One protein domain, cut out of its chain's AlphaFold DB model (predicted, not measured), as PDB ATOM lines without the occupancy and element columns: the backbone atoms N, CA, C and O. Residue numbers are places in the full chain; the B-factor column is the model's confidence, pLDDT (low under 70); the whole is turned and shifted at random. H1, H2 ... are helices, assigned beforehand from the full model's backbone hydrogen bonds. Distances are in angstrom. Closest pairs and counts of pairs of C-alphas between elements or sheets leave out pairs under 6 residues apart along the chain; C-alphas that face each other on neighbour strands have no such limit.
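AT A GLANCE: This is residues 99 to 148 of the 148 residues of an uncharacterized protein of Rhizobium meliloti (UniProt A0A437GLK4). Four helices follow one another round a flat, open ring: H1 and H2 form a hairpin, H3 makes a corner with H4, and H4 folds back toward H1. The 50 printed residues, all helix in class with no named strand, are only just loose, close to compact: radius of gyration of the C-alphas 11.8 A, spans 34 by 23 by 9 A.

HOW THE PARTS SIT: H1, residues 99 to 107, and H2, residues 110 to 121, touch as a hairpin; their closest C-alphas, Leu 103 and Ala 113, are 4.8 A apart. H3, residues 124 to 130, and H4, residues 136 to 146, touch only at the corner, about perpendicular at 90 degrees; the closest C-alphas, His 130 and Pro 137, are 5.9 A apart. H1 and H4 are close but not clearly touching, with the C-alphas of Ile 99 and Leu 144 closest at 7.2 A. In H1, H2, H3 and H4 every O i to N i+4 pair is within hydrogen-bond range.

IN THESE COORDINATES: H1 begins at C-alpha 99 (-32.575, -15.334, -14.330) and is 11.9 A long, H2 16.2 A, H3 10.1 A; H4, 15.1 A, ends at C-alpha 146 (-24.395, -9.092, -8.085).

THE WHOLE: The C-alphas farthest apart, Gly 108 and Ala 133, are 34.6 A apart. The printed part has no cut, its links are tight, and no printed residue is under 70 in pLDDT.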
ATOM      1  N   ILE A  99     -33.081 -14.276 -13.440       97.75
ATOM      2  CA  ILE A  99     -32.575 -15.334 -14.330       97.75
ATOM      3  C   ILE A  99     -32.944 -15.019 -15.781       97.75
ATOM      4  O   ILE A  99     -32.074 -15.032 -16.653       97.75
ATOM      5  N   TRP A 100     -34.216 -14.689 -16.025       97.38
ATOM      6  CA  TRP A 100     -34.694 -14.304 -17.349       97.38
ATOM      7  C   TRP A 100     -33.926 -13.099 -17.898       97.38
ATOM      8  O   TRP A 100     -33.362 -13.163 -18.992       97.38
ATOM      9  N   HIS A 101     -33.859 -12.022 -17.116       95.94
ATOM     10  CA  HIS A 101     -33.197 -10.785 -17.514       95.94
ATOM     11  C   HIS A 101     -31.717 -11.010 -17.855       95.94
ATOM     12  O   HIS A 101     -31.266 -10.639 -18.939       95.94
ATOM     13  N   LEU A 102     -30.974 -11.688 -16.978       96.38
ATOM     14  CA  LEU A 102     -29.549 -11.962 -17.163       96.38
ATOM     15  C   LEU A 102     -29.280 -12.848 -18.378       96.38
ATOM     16  O   LEU A 102     -28.329 -12.601 -19.120       96.38
ATOM     17  N   LEU A 103     -30.104 -13.871 -18.624       96.25
ATOM     18  CA  LEU A 103     -29.920 -14.752 -19.776       96.25
ATOM     19  C   LEU A 103     -30.231 -14.051 -21.099       96.25
ATOM     20  O   LEU A 103     -29.515 -14.264 -22.080       96.25
ATOM     21  N   VAL A 104     -31.241 -13.178 -21.137       94.69
ATOM     22  CA  VAL A 104     -31.504 -12.347 -22.320       94.69
ATOM     23  C   VAL A 104     -30.319 -11.419 -22.588       94.69
ATOM     24  O   VAL A 104     -29.817 -11.390 -23.714       94.69
ATOM     25  N   CYS A 105     -29.830 -10.721 -21.559       91.62
ATOM     26  CA  CYS A 105     -28.715  -9.783 -21.686       91.62
ATOM     27  C   CYS A 105     -27.394 -10.468 -22.068       91.62
ATOM     28  O   CYS A 105     -26.654  -9.945 -22.896       91.62
ATOM     29  N   SER A 106     -27.100 -11.639 -21.502       92.31
ATOM     30  CA  SER A 106     -25.827 -12.339 -21.730       92.31
ATOM     31  C   SER A 106     -25.765 -13.085 -23.061       92.31
ATOM     32  O   SER A 106     -24.714 -13.122 -23.698       92.31
ATOM     33  N   THR A 107     -26.869 -13.690 -23.508       91.44
ATOM     34  CA  THR A 107     -26.858 -14.501 -24.737       91.44
ATOM     35  C   THR A 107     -27.088 -13.679 -26.000       91.44
ATOM     36  O   THR A 107     -26.708 -14.122 -27.087       91.44
ATOM     37  N   GLY A 108     -27.789 -12.542 -25.898       83.81
ATOM     38  CA  GLY A 108     -28.275 -11.768 -27.047       83.81
ATOM     39  C   GLY A 108     -29.231 -12.542 -27.968       83.81
ATOM     40  O   GLY A 108     -29.642 -12.035 -29.010       83.81
ATOM     41  N   LYS A 109     -29.588 -13.787 -27.615       88.56
ATOM     42  CA  LYS A 109     -30.390 -14.707 -28.423       88.56
ATOM     43  C   LYS A 109     -31.574 -15.194 -27.609       88.56
ATOM     44  O   LYS A 109     -31.472 -16.114 -26.798       88.56
ATOM     45  N   TYR A 110     -32.726 -14.614 -27.919       89.81
ATOM     46  CA  TYR A 110     -33.975 -14.808 -27.194       89.81
ATOM     47  C   TYR A 110     -34.358 -16.279 -26.963       89.81
ATOM     48  O   TYR A 110     -34.703 -16.669 -25.851       89.81
ATOM     49  N   SER A 111     -34.255 -17.118 -27.997       91.19
ATOM     50  CA  SER A 111     -34.629 -18.534 -27.900       91.19
ATOM     51  C   SER A 111     -33.764 -19.304 -26.901       91.19
ATOM     52  O   SER A 111     -34.281 -20.140 -26.165       91.19
ATOM     53  N   TYR A 112     -32.461 -19.014 -26.840       93.94
ATOM     54  CA  TYR A 112     -31.562 -19.665 -25.886       93.94
ATOM     55  C   TYR A 112     -31.793 -19.162 -24.466       93.94
ATOM     56  O   TYR A 112     -31.822 -19.974 -23.545       93.94
ATOM     57  N   ALA A 113     -32.037 -17.860 -24.297       95.44
ATOM     58  CA  ALA A 113     -32.410 -17.304 -23.003       95.44
ATOM     59  C   ALA A 113     -33.697 -17.939 -22.460       95.44
ATOM     60  O   ALA A 113     -33.763 -18.278 -21.280       95.44
ATOM     61  N   LEU A 114     -34.699 -18.155 -23.321       96.12
ATOM     62  CA  LEU A 114     -35.983 -18.737 -22.928       96.12
ATOM     63  C   LEU A 114     -35.831 -20.190 -22.495       96.12
ATOM     64  O   LEU A 114     -36.285 -20.555 -21.414       96.12
ATOM     65  N   VAL A 115     -35.162 -21.003 -23.315       97.25
ATOM     66  CA  VAL A 115     -34.919 -22.414 -22.995       97.25
ATOM     67  C   VAL A 115     -34.061 -22.536 -21.735       97.25
ATOM     68  O   VAL A 115     -34.410 -23.305 -20.847       97.25
ATOM     69  N   GLY A 116     -32.991 -21.748 -21.614       97.19
ATOM     70  CA  GLY A 116     -32.132 -21.744 -20.429       97.19
ATOM     71  C   GLY A 116     -32.886 -21.344 -19.161       97.19
ATOM     72  O   GLY A 116     -32.794 -22.035 -18.150       97.19
ATOM     73  N   SER A 117     -33.697 -20.286 -19.232       97.62
ATOM     74  CA  SER A 117     -34.512 -19.843 -18.096       97.62
ATOM     75  C   SER A 117     -35.530 -20.906 -17.704       97.62
ATOM     76  O   SER A 117     -35.616 -21.251 -16.532       97.62
ATOM     77  N   ALA A 118     -36.246 -21.484 -18.675       97.75
ATOM     78  CA  ALA A 118     -37.211 -22.553 -18.432       97.75
ATOM     79  C   ALA A 118     -36.558 -23.780 -17.778       97.75
ATOM     80  O   ALA A 118     -37.099 -24.310 -16.812       97.75
ATOM     81  N   LEU A 119     -35.379 -24.199 -18.253       98.12
ATOM     82  CA  LEU A 119     -34.637 -25.319 -17.666       98.12
ATOM     83  C   LEU A 119     -34.267 -25.068 -16.203       98.12
ATOM     84  O   LEU A 119     -34.338 -25.996 -15.405       98.12
ATOM     85  N   ILE A 120     -33.900 -23.834 -15.843       97.69
ATOM     86  CA  ILE A 120     -33.555 -23.481 -14.462       97.69
ATOM     87  C   ILE A 120     -34.812 -23.422 -13.593       97.69
ATOM     88  O   ILE A 120     -34.870 -24.072 -12.555       97.69
ATOM     89  N   VAL A 121     -35.830 -22.659 -14.002       97.56
ATOM     90  CA  VAL A 121     -36.972 -22.349 -13.124       97.56
ATOM     91  C   VAL A 121     -37.969 -23.498 -12.990       97.56
ATOM     92  O   VAL A 121     -38.727 -23.539 -12.023       97.56
ATOM     93  N   LEU A 122     -37.972 -24.434 -13.943       97.06
ATOM     94  CA  LEU A 122     -38.761 -25.666 -13.881       97.06
ATOM     95  C   LEU A 122     -37.966 -26.840 -13.294       97.06
ATOM     96  O   LEU A 122     -38.527 -27.923 -13.120       97.06
ATOM     97  N   ALA A 123     -36.676 -26.656 -12.987       97.88
ATOM     98  CA  ALA A 123     -35.883 -27.697 -12.352       97.88
ATOM     99  C   ALA A 123     -36.485 -28.051 -10.980       97.88
ATOM    100  O   ALA A 123     -36.749 -27.147 -10.178       97.88
ATOM    101  N   PRO A 124     -36.640 -29.348 -10.646       96.62
ATOM    102  CA  PRO A 124     -37.161 -29.769  -9.347       96.62
ATOM    103  C   PRO A 124     -36.388 -29.174  -8.168       96.62
ATOM    104  O   PRO A 124     -36.981 -28.840  -7.148       96.62
ATOM    105  N   GLN A 125     -35.073 -28.990  -8.322       96.12
ATOM    106  CA  GLN A 125     -34.214 -28.373  -7.317       96.12
ATOM    107  C   GLN A 125     -34.594 -26.909  -7.081       96.12
ATOM    108  O   GLN A 125     -34.744 -26.501  -5.936       96.12
ATOM    109  N   PHE A 126     -34.807 -26.126  -8.143       97.44
ATOM    110  CA  PHE A 126     -35.215 -24.727  -8.011       97.44
ATOM    111  C   PHE A 126     -36.571 -24.615  -7.307       97.44
ATOM    112  O   PHE A 126     -36.720 -23.815  -6.383       97.44
ATOM    113  N   VAL A 127     -37.533 -25.458  -7.692       96.50
ATOM    114  CA  VAL A 127     -38.864 -25.497  -7.069       96.50
ATOM    115  C   VAL A 127     -38.769 -25.887  -5.593       96.50
ATOM    116  O   VAL A 127     -39.340 -25.201  -4.750       96.50
ATOM    117  N   ALA A 128     -38.019 -26.942  -5.262       95.12
ATOM    118  CA  ALA A 128     -37.866 -27.422  -3.889       95.12
ATOM    119  C   ALA A 128     -37.194 -26.388  -2.973       95.12
ATOM    120  O   ALA A 128     -37.638 -26.195  -1.840       95.12
ATOM    121  N   LEU A 129     -36.166 -25.689  -3.469       94.94
ATOM    122  CA  LEU A 129     -35.486 -24.629  -2.718       94.94
ATOM    123  C   LEU A 129     -36.433 -23.478  -2.374       94.94
ATOM    124  O   LEU A 129     -36.401 -22.973  -1.260       94.94
ATOM    125  N   HIS A 130     -37.295 -23.071  -3.310       96.69
ATOM    126  CA  HIS A 130     -38.240 -21.983  -3.060       96.69
ATOM    127  C   HIS A 130     -39.440 -22.432  -2.224       96.69
ATOM    128  O   HIS A 130     -39.918 -21.656  -1.409       96.69
ATOM    129  N   ALA A 131     -39.899 -23.676  -2.372       96.38
ATOM    130  CA  ALA A 131     -41.010 -24.245  -1.602       96.38
ATOM    131  C   ALA A 131     -40.607 -24.728  -0.191       96.38
ATOM    132  O   ALA A 131     -41.380 -25.420   0.476       96.38
ATOM    133  N   SER A 132     -39.407 -24.384   0.276       94.38
ATOM    134  CA  SER A 132     -38.911 -24.715   1.609       94.38
ATOM    135  C   SER A 132     -38.357 -23.484   2.316       94.38
ATOM    136  O   SER A 132     -37.904 -22.522   1.696       94.38
ATOM    137  N   ALA A 133     -38.432 -23.492   3.644       93.56
ATOM    138  CA  ALA A 133     -37.962 -22.391   4.468       93.56
ATOM    139  C   ALA A 133     -36.436 -22.490   4.630       93.56
ATOM    140  O   ALA A 133     -35.916 -23.003   5.629       93.56
ATOM    141  N   MET A 134     -35.749 -22.042   3.582       91.81
ATOM    142  CA  MET A 134     -34.316 -22.164   3.350       91.81
ATOM    143  C   MET A 134     -33.666 -20.806   3.047       91.81
ATOM    144  O   MET A 134     -34.314 -19.860   2.600       91.81
ATOM    145  N   SER A 135     -32.362 -20.712   3.300       92.56
ATOM    146  CA  SER A 135     -31.538 -19.514   3.058       92.56
ATOM    147  C   SER A 135     -31.129 -19.337   1.590       92.56
ATOM    148  O   SER A 135     -30.625 -18.293   1.175       92.56
ATOM    149  N   GLU A 136     -31.354 -20.371   0.796       93.88
ATOM    150  CA  GLU A 136     -30.902 -20.521  -0.568       93.88
ATOM    151  C   GLU A 136     -31.641 -19.573  -1.529       93.88
ATOM    152  O   GLU A 136     -30.962 -18.933  -2.331       93.88
ATOM    153  N   PRO A 137     -32.974 -19.367  -1.441       94.88
ATOM    154  CA  PRO A 137     -33.663 -18.353  -2.241       94.88
ATOM    155  C   PRO A 137     -33.109 -16.920  -2.088       94.88
ATOM    156  O   PRO A 137     -32.824 -16.306  -3.121       94.88
ATOM    157  N   PRO A 138     -32.893 -16.365  -0.871       94.75
ATOM    158  CA  PRO A 138     -32.244 -15.061  -0.739       94.75
ATOM    159  C   PRO A 138     -30.778 -15.074  -1.174       94.75
ATOM    160  O   PRO A 138     -30.321 -14.097  -1.763       94.75
ATOM    161  N   PHE A 139     -30.034 -16.156  -0.925       94.69
ATOM    162  CA  PHE A 139     -28.662 -16.282  -1.419       94.69
ATOM    163  C   PHE A 139     -28.601 -16.171  -2.950       94.69
ATOM    164  O   PHE A 139     -27.833 -15.364  -3.475       94.69
ATOM    165  N   LEU A 140     -29.452 -16.920  -3.660       96.44
ATOM    166  CA  LEU A 140     -29.567 -16.853  -5.118       96.44
ATOM    167  C   LEU A 140     -29.938 -15.446  -5.582       96.44
ATOM    168  O   LEU A 140     -29.344 -14.954  -6.535       96.44
ATOM    169  N   PHE A 141     -30.853 -14.773  -4.885       97.00
ATOM    170  CA  PHE A 141     -31.249 -13.409  -5.221       97.00
ATOM    171  C   PHE A 141     -30.074 -12.437  -5.175       97.00
ATOM    172  O   PHE A 141     -29.820 -11.731  -6.152       97.00
ATOM    173  N   PHE A 142     -29.323 -12.423  -4.073       96.44
ATOM    174  CA  PHE A 142     -28.166 -11.539  -3.949       96.44
ATOM    175  C   PHE A 142     -27.048 -11.907  -4.926       96.44
ATOM    176  O   PHE A 142     -26.406 -11.013  -5.472       96.44
ATOM    177  N   LEU A 143     -26.847 -13.201  -5.195       96.69
ATOM    178  CA  LEU A 143     -25.886 -13.667  -6.191       96.69
ATOM    179  C   LEU A 143     -26.253 -13.179  -7.598       96.69
ATOM    180  O   LEU A 143     -25.416 -12.599  -8.281       96.69
ATOM    181  N   LEU A 144     -27.499 -13.383  -8.028       96.50
ATOM    182  CA  LEU A 144     -27.981 -12.952  -9.341       96.50
ATOM    183  C   LEU A 144     -27.951 -11.426  -9.469       96.50
ATOM    184  O   LEU A 144     -27.566 -10.905 -10.510       96.50
ATOM    185  N   LEU A 145     -28.305 -10.703  -8.404       95.38
ATOM    186  CA  LEU A 145     -28.232  -9.246  -8.384       95.38
ATOM    187  C   LEU A 145     -26.792  -8.740  -8.535       95.38
ATOM    188  O   LEU A 145     -26.581  -7.736  -9.204       95.38
ATOM    189  N   ALA A 146     -25.812  -9.432  -7.949       96.19
ATOM    190  CA  ALA A 146     -24.395  -9.092  -8.085       96.19
ATOM    191  C   ALA A 146     -23.816  -9.404  -9.477       96.19
ATOM    192  O   ALA A 146     -22.772  -8.865  -9.834       96.19
ATOM    193  N   LEU A 147     -24.469 -10.282 -10.247       92.31
ATOM    194  CA  LEU A 147     -24.082 -10.639 -11.618       92.31
ATOM    195  C   LEU A 147     -24.713  -9.735 -12.689       92.31
ATOM    196  O   LEU A 147     -24.380  -9.882 -13.866       92.31
ATOM    197  N   ARG A 148     -25.634  -8.850 -12.299       73.56
ATOM    198  CA  ARG A 148     -26.225  -7.835 -13.176       73.56
ATOM    199  C   ARG A 148     -25.263  -6.674 -13.393       73.56
ATOM    200  O   ARG A 148     -25.203  -6.211 -14.552       73.56
TER     201      ARG A 148